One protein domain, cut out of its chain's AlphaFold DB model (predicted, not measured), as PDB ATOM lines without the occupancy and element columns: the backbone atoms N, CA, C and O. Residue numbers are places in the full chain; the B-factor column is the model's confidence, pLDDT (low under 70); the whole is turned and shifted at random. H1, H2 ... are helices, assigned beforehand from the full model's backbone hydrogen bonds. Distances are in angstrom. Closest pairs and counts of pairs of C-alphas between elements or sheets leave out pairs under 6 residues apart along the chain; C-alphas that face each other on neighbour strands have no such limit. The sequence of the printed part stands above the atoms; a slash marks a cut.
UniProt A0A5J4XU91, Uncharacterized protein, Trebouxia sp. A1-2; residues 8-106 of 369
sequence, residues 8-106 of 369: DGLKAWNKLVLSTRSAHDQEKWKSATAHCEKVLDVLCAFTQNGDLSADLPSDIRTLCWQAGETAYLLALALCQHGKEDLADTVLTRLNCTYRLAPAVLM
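This is residues 8 to 106 of the 369 residues of an uncharacterized protein of Trebouxia sp. A1-2 (UniProt A0A5J4XU91). Two long helices, H2 and H3, form a helical hairpin whose arms cross near their middles as a narrow X, and the shorter H4 folds back to pack on both, making a small three-helix bundle. H1 packs on H3 on the other side from H4, tiny H5 sits by the last residues of H3, and the turn end of the hairpin, residues 53 to 60, sticks out. The printed part has 99 residues with five named helices, H1 to H5 in chain order, and no named strand; its class is all helix. It is compact, with a radius of gyration of the C-alphas of 14.3 A, and spans 43 by 31 by 18 A.

Begin at H3, residues 58 to 80, the hub, which touches four other helices. Look at Cys 36 and Ala 71, whose C-alphas are 6.1 A apart: here H2, residues 26 to 48, touches H3, opposite ways at a steep tilt of 37 degrees, only just past shallow, and the two are a helical hairpin. H4, residues 84 to 93, touches residues 71 to 79 of H3, closest at the C-alphas of Ala 75 and Ala 87, 4.4 A apart; this second helical hairpin has a shallow tilt of 22 degrees, opposite ways. H4 also touches residues 30 to 40 of H2, the same way at a shallow tilt of 15 degrees, with the C-alphas of Leu 40 and Arg 93 closest at 6.9 A. H2, H3 and H4 are an up and down bundle, each helix running against the one before it. H1, residues 8 to 19, touches residues 67 to 77 of H3, the same way at a shallow tilt of 16 degrees, and its closest C-alphas are those of Val 17 and Leu 74, 6.8 A apart. H1 and H2 are close but not clearly touching, with the C-alphas of Trp 13 and Ala 32 at 7.9 A, and H1 and H4 are apart. H5, residues 102 to 105, touches residues 76 to 80 of H3, closest at the C-alphas of Gln 80 and Leu 105, 5.4 A. Every O i to N i+4 pair is within hydrogen-bond range in H1, H2, H3 and H4; H5 is too short for such a pair.

Find C-alpha 58 at (83.597, 88.398, 87.864); from there H3 runs 32.9 A to C-alpha 80 at (115.581, 81.218, 84.975). H2 runs 32.3 A from C-alpha 26 to C-alpha 48. H1 begins at C-alpha 8, at (93.937, 87.666, 72.661), and covers 16.0 A; H4 covers 14.2 A and H5 5.1 A.

The two C-alphas farthest apart are those of His 24 and Asp 55, at 44.6 A. The printed part has no cut; the link from H3 to H4 is tight, and the others are short. Residues 8 to 24, 47 and 49 to 54 have pLDDT under 70; the mean of the printed part is 77.8.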
ATOM      1  N   ASP A   8      92.988  87.784  73.772       59.59
ATOM      2  CA  ASP A   8      93.937  87.666  72.661       59.59
ATOM      3  C   ASP A   8      95.304  88.296  72.967       59.59
ATOM      4  O   ASP A   8      96.330  87.761  72.550       59.59
ATOM      5  N   GLY A   9      95.333  89.391  73.736       60.81
ATOM      6  CA  GLY A   9      96.564  90.020  74.216       60.81
ATOM      7  C   GLY A   9      97.310  89.112  75.188       60.81
ATOM      8  O   GLY A   9      98.501  88.869  75.006       60.81
ATOM      9  N   LEU A  10      96.590  88.513  76.142       58.06
ATOM     10  CA  LEU A  10      97.162  87.556  77.093       58.06
ATOM     11  C   LEU A  10      97.631  86.256  76.420       58.06
ATOM     12  O   LEU A  10      98.705  85.747  76.727       58.06
ATOM     13  N   LYS A  11      96.876  85.732  75.446       65.12
ATOM     14  CA  LYS A  11      97.286  84.558  74.653       65.12
ATOM     15  C   LYS A  11      98.529  84.835  73.810       65.12
ATOM     16  O   LYS A  11      99.431  84.000  73.760       65.12
ATOM     17  N   ALA A  12      98.590  85.992  73.148       63.34
ATOM     18  CA  ALA A  12      99.772  86.412  72.398       63.34
ATOM     19  C   ALA A  12     100.988  86.581  73.319       63.34
ATOM     20  O   ALA A  12     102.104  86.233  72.936       63.34
ATOM     21  N   TRP A  13     100.757  87.049  74.544       61.09
ATOM     22  CA  TRP A  13     101.780  87.219  75.563       61.09
ATOM     23  C   TRP A  13     102.294  85.881  76.117       61.09
ATOM     24  O   TRP A  13     103.501  85.655  76.091       61.09
ATOM     25  N   ASN A  14     101.417  84.931  76.460       60.59
ATOM     26  CA  ASN A  14     101.823  83.566  76.824       60.59
ATOM     27  C   ASN A  14     102.629  82.910  75.699       60.59
ATOM     28  O   ASN A  14     103.663  82.292  75.936       60.59
ATOM     29  N   LYS A  15     102.216  83.110  74.444       68.44
ATOM     30  CA  LYS A  15     102.973  82.636  73.282       68.44
ATOM     31  C   LYS A  15     104.346  83.313  73.166       68.44
ATOM     32  O   LYS A  15     105.310  82.651  72.785       68.44
ATOM     33  N   LEU A  16     104.468  84.601  73.490       64.56
ATOM     34  CA  LEU A  16     105.740  85.335  73.494       64.56
ATOM     35  C   LEU A  16     106.685  84.832  74.599       64.56
ATOM     36  O   LEU A  16     107.851  84.553  74.318       64.56
ATOM     37  N   VAL A  17     106.185  84.647  75.822       59.88
ATOM     38  CA  VAL A  17     106.958  84.099  76.951       59.88
ATOM     39  C   VAL A  17     107.409  82.664  76.659       59.88
ATOM     40  O   VAL A  17     108.571  82.325  76.849       59.88
ATOM     41  N   LEU A  18     106.538  81.831  76.085       61.22
ATOM     42  CA  LEU A  18     106.884  80.450  75.729       61.22
ATOM     43  C   LEU A  18     107.813  80.335  74.506       61.22
ATOM     44  O   LEU A  18     108.488  79.315  74.351       61.22
ATOM     45  N   SER A  19     107.857  81.350  73.631       63.31
ATOM     46  CA  SER A  19     108.681  81.359  72.406       63.31
ATOM     47  C   SER A  19     110.035  82.055  72.552       63.31
ATOM     48  O   SER A  19     110.902  81.870  71.700       63.31
ATOM     49  N   THR A  20     110.281  82.792  73.638       58.28
ATOM     50  CA  THR A  20     111.549  83.499  73.918       58.28
ATOM     51  C   THR A  20     112.679  82.580  74.412       58.28
ATOM     52  O   THR A  20     113.655  83.035  75.000       58.28
ATOM     53  N   ARG A  21     112.615  81.282  74.070       55.81
ATOM     54  CA  ARG A  21     113.564  80.218  74.457       55.81
ATOM     55  C   ARG A  21     115.028  80.475  74.073       55.81
ATOM     56  O   ARG A  21     115.914  79.808  74.599       55.81
ATOM     57  N   SER A  22     115.316  81.395  73.151       60.12
ATOM     58  CA  SER A  22     116.697  81.760  72.826       60.12
ATOM     59  C   SER A  22     117.160  82.922  73.701       60.12
ATOM     60  O   SER A  22     116.625  84.026  73.595       60.12
ATOM     61  N   ALA A  23     118.234  82.716  74.466       57.19
ATOM     62  CA  ALA A  23     118.890  83.720  75.314       57.19
ATOM     63  C   ALA A  23     119.366  85.007  74.589       57.19
ATOM     64  O   ALA A  23     119.958  85.883  75.213       57.19
ATOM     65  N   HIS A  24     119.140  85.121  73.278       62.22
ATOM     66  CA  HIS A  24     119.697  86.151  72.401       62.22
ATOM     67  C   HIS A  24     118.791  87.369  72.169       62.22
ATOM     68  O   HIS A  24     119.219  88.297  71.492       62.22
ATOM     69  N   ASP A  25     117.575  87.418  72.723       80.56
ATOM     70  CA  ASP A  25     116.629  88.500  72.412       80.56
ATOM     71  C   ASP A  25     116.331  89.417  73.611       80.56
ATOM     72  O   ASP A  25     115.248  89.413  74.202       80.56
ATOM     73  N   GLN A  26     117.342  90.193  74.017       78.12
ATOM     74  CA  GLN A  26     117.248  91.128  75.145       78.12
ATOM     75  C   GLN A  26     116.164  92.201  74.941       78.12
ATOM     76  O   GLN A  26     115.551  92.647  75.912       78.12
ATOM     77  N   GLU A  27     115.909  92.609  73.697       82.44
ATOM     78  CA  GLU A  27     114.878  93.599  73.376       82.44
ATOM     79  C   GLU A  27     113.468  93.039  73.581       82.44
ATOM     80  O   GLU A  27     112.625  93.728  74.166       82.44
ATOM     81  N   LYS A  28     113.215  91.775  73.205       81.50
ATOM     82  CA  LYS A  28     111.933  91.114  73.504       81.50
ATOM     83  C   LYS A  28     111.651  91.042  75.000       81.50
ATOM     84  O   LYS A  28     110.533  91.359  75.401       81.50
ATOM     85  N   TRP A  29     112.643  90.691  75.822       78.50
ATOM     86  CA  TRP A  29     112.471  90.651  77.280       78.50
ATOM     87  C   TRP A  29     112.136  92.027  77.856       78.50
ATOM     88  O   TRP A  29     111.151  92.156  78.576       78.50
ATOM     89  N   LYS A  30     112.878  93.073  77.467       83.12
ATOM     90  CA  LYS A  30     112.588  94.453  77.892       83.12
ATOM     91  C   LYS A  30     111.182  94.898  77.485       83.12
ATOM     92  O   LYS A  30     110.477  95.503  78.287       83.12
ATOM     93  N   SER A  31     110.763  94.583  76.259       81.00
ATOM     94  CA  SER A  31     109.422  94.900  75.757       81.00
ATOM     95  C   SER A  31     108.325  94.171  76.544       81.00
ATOM     96  O   SER A  31     107.335  94.788  76.941       81.00
ATOM     97  N   ALA A  32     108.520  92.880  76.836       77.81
ATOM     98  CA  ALA A  32     107.595  92.086  77.641       77.81
ATOM     99  C   ALA A  32     107.480  92.616  79.080       77.81
ATOM    100  O   ALA A  32     106.362  92.770  79.572       77.81
ATOM    101  N   THR A  33     108.605  92.964  79.719       80.12
ATOM    102  CA  THR A  33     108.631  93.596  81.048       80.12
ATOM    103  C   THR A  33     107.904  94.938  81.039       80.12
ATOM    104  O   THR A  33     106.981  95.121  81.823       80.12
ATOM    105  N   ALA A  34     108.212  95.837  80.098       81.62
ATOM    106  CA  ALA A  34     107.556  97.144  80.007       81.62
ATOM    107  C   ALA A  34     106.042  97.038  79.743       81.62
ATOM    108  O   ALA A  34     105.255  97.884  80.173       81.62
ATOM    109  N   HIS A  35     105.604  96.010  79.011       78.31
ATOM    110  CA  HIS A  35     104.183  95.725  78.838       78.31
ATOM    111  C   HIS A  35     103.541  95.240  80.143       78.31
ATOM    112  O   HIS A  35     102.475  95.727  80.510       78.31
ATOM    113  N   CYS A  36     104.206  94.319  80.844       79.06
ATOM    114  CA  CYS A  36     103.773  93.812  82.142       79.06
ATOM    115  C   CYS A  36     103.622  94.947  83.164       79.06
ATOM    116  O   CYS A  36     102.589  95.037  83.818       79.06
ATOM    117  N   GLU A  37     104.589  95.865  83.242       82.81
ATOM    118  CA  GLU A  37     104.519  97.039  84.121       82.81
ATOM    119  C   GLU A  37     103.301  97.912  83.825       82.81
ATOM    120  O   GLU A  37     102.577  98.272  84.742       82.81
ATOM    121  N   LYS A  38     103.004  98.187  82.548       81.44
ATOM    122  CA  LYS A  38     101.809  98.964  82.171       81.44
ATOM    123  C   LYS A  38     100.512  98.279  82.588       81.44
ATOM    124  O   LYS A  38      99.554  98.959  82.948       81.44
ATOM    125  N   VAL A  39     100.453  96.951  82.493       78.69
ATOM    126  CA  VAL A  39      99.291  96.179  82.948       78.69
ATOM    127  C   VAL A  39      99.175  96.263  84.470       78.69
ATOM    128  O   VAL A  39      98.095  96.570  84.970       78.69
ATOM    129  N   LEU A  40     100.279  96.073  85.196       78.12
ATOM    130  CA  LEU A  40     100.313  96.165  86.655       78.12
ATOM    131  C   LEU A  40      99.993  97.579  87.157       78.12
ATOM    132  O   LEU A  40      99.220  97.698  88.093       78.12
ATOM    133  N   ASP A  41     100.469  98.645  86.511       82.19
ATOM    134  CA  ASP A  41     100.132 100.032  86.871       82.19
ATOM    135  C   ASP A  41      98.623 100.291  86.771       82.19
ATOM    136  O   ASP A  41      98.035 100.923  87.649       82.19
ATOM    137  N   VAL A  42      97.973  99.768  85.723       78.00
ATOM    138  CA  VAL A  42      96.512  99.846  85.587       78.00
ATOM    139  C   VAL A  42      95.837  99.103  86.739       78.00
ATOM    140  O   VAL A  42      94.922  99.650  87.348       78.00
ATOM    141  N   LEU A  43      96.293  97.894  87.072       75.69
ATOM    142  CA  LEU A  43      95.736  97.103  88.174       75.69
ATOM    143  C   LEU A  43      95.944  97.781  89.533       75.69
ATOM    144  O   LEU A  43      94.991  97.916  90.295       75.69
ATOM    145  N   CYS A  44      97.146  98.281  89.814       76.94
ATOM    146  CA  CYS A  44      97.462  99.018  91.033       76.94
ATOM    147  C   CYS A  44      96.584 100.265  91.170       76.94
ATOM    148  O   CYS A  44      96.012 100.489  92.236       76.94
ATOM    149  N   ALA A  45      96.401 101.032  90.091       78.69
ATOM    150  CA  ALA A  45      95.511 102.189  90.087       78.69
ATOM    151  C   ALA A  45      94.050 101.810  90.391       78.69
ATOM    152  O   ALA A  45      93.343 102.595  91.017       78.69
ATOM    153  N   PHE A  46      93.594 100.614  90.003       70.06
ATOM    154  CA  PHE A  46      92.288 100.100  90.429       70.06
ATOM    155  C   PHE A  46      92.259  99.786  91.930       70.06
ATOM    156  O   PHE A  46      91.323 100.199  92.608       70.06
ATOM    157  N   THR A  47      93.287  99.118  92.461       69.56
ATOM    158  CA  THR A  47      93.341  98.724  93.886       69.56
ATOM    159  C   THR A  47      93.516  99.894  94.857       69.56
ATOM    160  O   THR A  47      93.013  99.846  95.972       69.56
ATOM    161  N   GLN A  48      94.220 100.957  94.457       71.25
ATOM    162  CA  GLN A  48      94.474 102.122  95.314       71.25
ATOM    163  C   GLN A  48      93.273 103.073  95.400       71.25
ATOM    164  O   GLN A  48      93.181 103.855  96.341       71.25
ATOM    165  N   ASN A  49      92.361 103.018  94.423       61.38
ATOM    166  CA  ASN A  49      91.226 103.937  94.315       61.38
ATOM    167  C   ASN A  49      89.894 103.354  94.811       61.38
ATOM    168  O   ASN A  49      88.880 104.050  94.777       61.38
ATOM    169  N   GLY A  50      89.862 102.105  95.273       49.16
ATOM    170  CA  GLY A  50      88.636 101.494  95.763       49.16
ATOM    171  C   GLY A  50      88.918 100.190  96.481       49.16
ATOM    172  O   GLY A  50      89.719  99.383  96.016       49.16
ATOM    173  N   ASP A  51      88.242 100.022  97.615       55.41
ATOM    174  CA  ASP A  51      88.131  98.767  98.344       55.41
ATOM    175  C   ASP A  51      87.921  97.630  97.333       55.41
ATOM    176  O   ASP A  51      86.966  97.663  96.550       55.41
ATOM    177  N   LEU A  52      88.824  96.646  97.304       54.16
ATOM    178  CA  LEU A  52      88.664  95.405  96.535       54.16
ATOM    179  C   LEU A  52      87.580  94.532  97.193       54.16
ATOM    180  O   LEU A  52      87.753  93.327  97.380       54.16
ATOM    181  N   SER A  53      86.467  95.158  97.577       58.03
ATOM    182  CA  SER A  53      85.293  94.511  98.119       58.03
ATOM    183  C   SER A  53      84.755  93.507  97.098       58.03
ATOM    184  O   SER A  53      85.098  93.505  95.907       58.03
ATOM    185  N   ALA A  54      83.868  92.634  97.565       59.75
ATOM    186  CA  ALA A  54      83.234  91.573  96.788       59.75
ATOM    187  C   ALA A  54      82.496  92.034  95.500       59.75
ATOM    188  O   ALA A  54      82.038  91.183  94.730       59.75
ATOM    189  N   ASP A  55      82.424  93.339  95.215       70.94
ATOM    190  CA  ASP A  55      81.567  93.949  94.194       70.94
ATOM    191  C   ASP A  55      82.204  94.119  92.803       70.94
ATOM    192  O   ASP A  55      81.525  94.540  91.863       70.94
ATOM    193  N   LEU A  56      83.482  93.771  92.606       76.44
ATOM    194  CA  LEU A  56      84.038  93.748  91.247       76.44
ATOM    195  C   LEU A  56      83.278  92.736  90.363       76.44
ATOM    196  O   LEU A  56      83.050  91.601  90.781       76.44
ATOM    197  N   PRO A  57      82.938  93.069  89.106       82.19
ATOM    198  CA  PRO A  57      82.431  92.078  88.162       82.19
ATOM    199  C   PRO A  57      83.381  90.872  88.053       82.19
ATOM    200  O   PRO A  57      84.604  91.039  88.020       82.19
ATOM    201  N   SER A  58      82.829  89.655  87.965       80.94
ATOM    202  CA  SER A  58      83.597  88.398  87.864       80.94
ATOM    203  C   SER A  58      84.658  88.430  86.765       80.94
ATOM    204  O   SER A  58      85.759  87.911  86.949       80.94
ATOM    205  N   ASP A  59      84.348  89.086  85.650       81.19
ATOM    206  CA  ASP A  59      85.233  89.182  84.492       81.19
ATOM    207  C   ASP A  59      86.445  90.071  84.784       81.19
ATOM    208  O   ASP A  59      87.560  89.739  84.394       81.19
ATOM    209  N   ILE A  60      86.258  91.164  85.534       76.88
ATOM    210  CA  ILE A  60      87.363  92.043  85.937       76.88
ATOM    211  C   ILE A  60      88.270  91.313  86.925       76.88
ATOM    212  O   ILE A  60      89.481  91.318  86.734       76.88
ATOM    213  N   ARG A  61      87.706  90.610  87.919       77.38
ATOM    214  CA  ARG A  61      88.506  89.775  88.835       77.38
ATOM    215  C   ARG A  61      89.324  88.730  88.084       77.38
ATOM    216  O   ARG A  61      90.511  88.579  88.353       77.38
ATOM    217  N   THR A  62      88.703  88.061  87.115       80.06
ATOM    218  CA  THR A  62      89.369  87.063  86.268       80.06
ATOM    219  C   THR A  62      90.516  87.685  85.469       80.06
ATOM    220  O   THR A  62      91.585  87.093  85.374       80.06
ATOM    221  N   LEU A  63      90.337  88.892  84.931       78.19
ATOM    222  CA  LEU A  63      91.396  89.597  84.203       78.19
ATOM    223  C   LEU A  63      92.545  90.042  85.113       78.19
ATOM    224  O   LEU A  63      93.705  89.863  84.747       78.19
ATOM    225  N   CYS A  64      92.243  90.596  86.291       79.50
ATOM    226  CA  CYS A  64      93.256  90.969  87.281       79.50
ATOM    227  C   CYS A  64      94.086  89.751  87.700       79.50
ATOM    228  O   CYS A  64      95.312  89.815  87.723       79.50
ATOM    229  N   TRP A  65      93.406  88.633  87.965       79.94
ATOM    230  CA  TRP A  65      94.024  87.350  88.274       79.94
ATOM    231  C   TRP A  65      94.994  86.906  87.182       79.94
ATOM    232  O   TRP A  65      96.182  86.708  87.427       79.94
ATOM    233  N   GLN A  66      94.486  86.808  85.955       81.69
ATOM    234  CA  GLN A  66      95.249  86.346  84.806       81.69
ATOM    235  C   GLN A  66      96.479  87.215  84.546       81.69
ATOM    236  O   GLN A  66      97.527  86.698  84.172       81.69
ATOM    237  N   ALA A  67      96.366  88.527  84.749       80.75
ATOM    238  CA  ALA A  67      97.471  89.461  84.607       80.75
ATOM    239  C   ALA A  67      98.531  89.313  85.714       80.75
ATOM    240  O   ALA A  67      99.722  89.389  85.412       80.75
ATOM    241  N   GLY A  68      98.124  89.068  86.962       84.44
ATOM    242  CA  GLY A  68      99.049  88.765  88.058       84.44
ATOM    243  C   GLY A  68      99.793  87.445  87.842       84.44
ATOM    244  O   GLY A  68     101.015  87.401  87.951       84.44
ATOM    245  N   GLU A  69      99.076  86.393  87.447       84.12
ATOM    246  CA  GLU A  69      99.646  85.083  87.103       84.12
ATOM    247  C   GLU A  69     100.648  85.192  85.947       84.12
ATOM    248  O   GLU A  69     101.782  84.729  86.038       84.12
ATOM    249  N   THR A  70     100.248  85.884  84.884       81.81
ATOM    250  CA  THR A  70     101.094  86.285  83.756       81.81
ATOM    251  C   THR A  70     102.375  86.942  84.269       81.81
ATOM    252  O   THR A  70     103.463  86.404  84.083       81.81
ATOM    253  N   ALA A  71     102.274  88.053  84.996       85.81
ATOM    254  CA  ALA A  71     103.430  88.762  85.534       85.81
ATOM    255  C   ALA A  71     104.361  87.856  86.360       85.81
ATOM    256  O   ALA A  71     105.580  87.892  86.178       85.81
ATOM    257  N   TYR A  72     103.793  86.999  87.211       87.00
ATOM    258  CA  TYR A  72     104.548  86.040  88.012       87.00
ATOM    259  C   TYR A  72     105.331  85.046  87.140       87.00
ATOM    260  O   TYR A  72     106.528  84.842  87.348       87.00
ATOM    261  N   LEU A  73     104.697  84.481  86.109       85.19
ATOM    262  CA  LEU A  73     105.350  83.564  85.171       85.19
ATOM    263  C   LEU A  73     106.469  84.247  84.371       85.19
ATOM    264  O   LEU A  73     107.507  83.631  84.123       85.19
ATOM    265  N   LEU A  74     106.306  85.525  84.005       85.94
ATOM    266  CA  LEU A  74     107.386  86.304  83.389       85.94
ATOM    267  C   LEU A  74     108.553  86.500  84.354       85.94
ATOM    268  O   LEU A  74     109.695  86.288  83.953       85.94
ATOM    269  N   ALA A  75     108.291  86.888  85.602       89.38
ATOM    270  CA  ALA A  75     109.339  87.046  86.604       89.38
ATOM    271  C   ALA A  75     110.129  85.743  86.803       89.38
ATOM    272  O   ALA A  75     111.360  85.754  86.779       89.38
ATOM    273  N   LEU A  76     109.431  84.609  86.907       86.81
ATOM    274  CA  LEU A  76     110.055  83.292  87.013       86.81
ATOM    275  C   LEU A  76     110.920  82.963  85.785       86.81
ATOM    276  O   LEU A  76     112.062  82.525  85.936       86.81
ATOM    277  N   ALA A  77     110.417  83.224  84.575       85.06
ATOM    278  CA  ALA A  77     111.176  83.022  83.342       85.06
ATOM    279  C   ALA A  77     112.421  83.924  83.275       85.06
ATOM    280  O   ALA A  77     113.491  83.467  82.870       85.06
ATOM    281  N   LEU A  78     112.314  85.185  83.704       88.12
ATOM    282  CA  LEU A  78     113.439  86.121  83.782       88.12
ATOM    283  C   LEU A  78     114.506  85.623  84.768       88.12
ATOM    284  O   LEU A  78     115.685  85.600  84.407       88.12
ATOM    285  N   CYS A  79     114.108  85.144  85.952       89.81
ATOM    286  CA  CYS A  79     115.012  84.503  86.914       89.81
ATOM    287  C   CYS A  79     115.747  83.306  86.294       89.81
ATOM    288  O   CYS A  79     116.971  83.223  86.362       89.81
ATOM    289  N   GLN A  80     115.017  82.409  85.627       85.88
ATOM    290  CA  GLN A  80     115.581  81.218  84.975       85.88
ATOM    291  C   GLN A  80     116.594  81.552  83.864       85.88
ATOM    292  O   GLN A  80     117.478  80.743  83.578       85.88
ATOM    293  N   HIS A  81     116.498  82.740  83.258       85.38
ATOM    294  CA  HIS A  81     117.415  83.234  82.220       85.38
ATOM    295  C   HIS A  81     118.492  84.200  82.750       85.38
ATOM    296  O   HIS A  81     119.174  84.851  81.950       85.38
ATOM    297  N   GLY A  82     118.641  84.332  84.073       88.44
ATOM    298  CA  GLY A  82     119.631  85.219  84.695       88.44
ATOM    299  C   GLY A  82     119.371  86.710  84.440       88.44
ATOM    300  O   GLY A  82     120.307  87.503  84.375       88.44
ATOM    301  N   LYS A  83     118.112  87.107  84.222       89.81
ATOM    302  CA  LYS A  83     117.685  88.505  84.033       89.81
ATOM    303  C   LYS A  83     117.155  89.088  85.345       89.81
ATOM    304  O   LYS A  83     116.016  89.540  85.405       89.81
ATOM    305  N   GLU A  84     117.989  89.051  86.379       92.19
ATOM    306  CA  GLU A  84     117.593  89.328  87.766       92.19
ATOM    307  C   GLU A  84     116.978  90.717  87.958       92.19
ATOM    308  O   GLU A  84     115.858  90.796  88.443       92.19
ATOM    309  N   ASP A  85     117.609  91.782  87.457       93.38
ATOM    310  CA  ASP A  85     117.082  93.152  87.596       93.38
ATOM    311  C   ASP A  85     115.660  93.307  87.019       93.38
ATOM    312  O   ASP A  85     114.800  93.992  87.578       93.38
ATOM    313  N   LEU A  86     115.395  92.653  85.880       89.25
ATOM    314  CA  LEU A  86     114.074  92.674  85.248       89.25
ATOM    315  C   LEU A  86     113.071  91.837  86.047       89.25
ATOM    316  O   LEU A  86     111.910  92.230  86.156       89.25
ATOM    317  N   ALA A  87     113.501  90.698  86.591       91.75
ATOM    318  CA  ALA A  87     112.658  89.867  87.441       91.75
ATOM    319  C   ALA A  87     112.285  90.606  88.733       91.75
ATOM    320  O   ALA A  87     111.105  90.678  89.066       91.75
ATOM    321  N   ASP A  88     113.260  91.227  89.400       93.31
ATOM    322  CA  ASP A  88     113.082  91.988  90.640       93.31
ATOM    323  C   ASP A  88     112.147  93.183  90.441       93.31
ATOM    324  O   ASP A  88     111.301  93.461  91.293       93.31
ATOM    325  N   THR A  89     112.214  93.828  89.273       90.88
ATOM    326  CA  THR A  89     111.262  94.875  88.886       90.88
ATOM    327  C   THR A  89     109.825  94.341  88.864       90.88
ATOM    328  O   THR A  89     108.939  94.924  89.489       90.88
ATOM    329  N   VAL A  90     109.580  93.211  88.190       87.94
ATOM    330  CA  VAL A  90     108.235  92.613  88.102       87.94
ATOM    331  C   VAL A  90     107.758  92.104  89.468       87.94
ATOM    332  O   VAL A  90     106.620  92.366  89.850       87.94
ATOM    333  N   LEU A  91     108.625  91.439  90.234       90.75
ATOM    334  CA  LEU A  91     108.317  90.911  91.569       90.75
ATOM    335  C   LEU A  91     107.975  92.022  92.567       90.75
ATOM    336  O   LEU A  91     106.998  91.898  93.302       90.75
ATOM    337  N   THR A  92     108.707  93.138  92.544       91.19
ATOM    338  CA  THR A  92     108.408  94.306  93.388       91.19
ATOM    339  C   THR A  92     107.017  94.860  93.085       91.19
ATOM    340  O   THR A  92     106.272  95.207  93.996       91.19
ATOM    341  N   ARG A  93     106.619  94.897  91.805       87.25
ATOM    342  CA  ARG A  93     105.274  95.333  91.393       87.25
ATOM    343  C   ARG A  93     104.169  94.354  91.788       87.25
ATOM    344  O   ARG A  93     103.027  94.773  91.947       87.25
ATOM    345  N   LEU A  94     104.506  93.081  91.972       87.25
ATOM    346  CA  LEU A  94     103.628  92.064  92.555       87.25
ATOM    347  C   LEU A  94     103.642  92.071  94.095       87.25
ATOM    348  O   LEU A  94     103.026  91.203  94.705       87.25
ATOM    349  N   ASN A  95     104.322  93.041  94.724       90.00
ATOM    350  CA  ASN A  95     104.536  93.131  96.171       90.00
ATOM    351  C   ASN A  95     105.226  91.892  96.772       90.00
ATOM    352  O   ASN A  95     105.021  91.562  97.940       90.00
ATOM    353  N   CYS A  96     106.051  91.192  95.992       89.88
ATOM    354  CA  CYS A  96     106.870  90.107  96.513       89.88
ATOM    355  C   CYS A  96     108.061  90.683  97.294       89.88
ATOM    356  O   CYS A  96     108.873  91.421  96.742       89.88
ATOM    357  N   THR A  97     108.190  90.311  98.568       89.50
ATOM    358  CA  THR A  97     109.298  90.755  99.440       89.50
ATOM    359  C   THR A  97     110.524  89.849  99.346       89.50
ATOM    360  O   THR A  97     111.651  90.288  99.563       89.50
ATOM    361  N   TYR A  98     110.308  88.573  99.035       87.50
ATOM    362  CA  TYR A  98     111.343  87.548  99.017       87.50
ATOM    363  C   TYR A  98     111.264  86.751  97.721       87.50
ATOM    364  O   TYR A  98     110.182  86.531  97.174       87.50
ATOM    365  N   ARG A  99     112.419  86.274  97.259       89.19
ATOM    366  CA  ARG A  99     112.521  85.270  96.202       89.19
ATOM    367  C   ARG A  99     113.619  84.280  96.533       89.19
ATOM    368  O   ARG A  99     114.533  84.577  97.300       89.19
ATOM    369  N   LEU A 100     113.541  83.115  95.910       86.50
ATOM    370  CA  LEU A 100     114.603  82.126  95.985       86.50
ATOM    371  C   LEU A 100     115.876  82.648  95.308       86.50
ATOM    372  O   LEU A 100     115.828  83.442  94.361       86.50
ATOM    373  N   ALA A 101     117.019  82.172  95.800       85.44
ATOM    374  CA  ALA A 101     118.316  82.526  95.248       85.44
ATOM    375  C   ALA A 101     118.422  82.099  93.767       85.44
ATOM    376  O   ALA A 101     117.871  81.058  93.387       85.44
ATOM    377  N   PRO A 102     119.178  82.833  92.927       85.06
ATOM    378  CA  PRO A 102     119.367  82.495  91.512       85.06
ATOM    379  C   PRO A 102     119.824  81.051  91.285       85.06
ATOM    380  O   PRO A 102     119.328  80.380  90.385       85.06
ATOM    381  N   ALA A 103     120.695  80.539  92.161       82.12
ATOM    382  CA  ALA A 103     121.200  79.166  92.111       82.12
ATOM    383  C   ALA A 103     120.100  78.091  92.187       82.12
ATOM    384  O   ALA A 103     120.294  76.983  91.698       82.12
ATOM    385  N   VAL A 104     118.948  78.413  92.783       81.88
ATOM    386  CA  VAL A 104     117.786  77.520  92.876       81.88
ATOM    387  C   VAL A 104     116.901  77.636  91.633       81.88
ATOM    388  O   VAL A 104     116.369  76.641  91.149       81.88
ATOM    389  N   LEU A 105     116.738  78.854  91.111       84.19
ATOM    390  CA  LEU A 105     115.846  79.139  89.986       84.19
ATOM    391  C   LEU A 105     116.486  78.818  88.629       84.19
ATOM    392  O   LEU A 105     115.778  78.557  87.659       84.19
ATOM    393  N   MET A 106     117.813  78.802  88.536       82.06
ATOM    394  CA  MET A 106     118.529  78.443  87.316       82.06
ATOM    395  C   MET A 106     118.625  76.920  87.160       82.06
ATOM    396  O   MET A 106     119.576  76.295  87.617       82.06
TER     397      MET A 106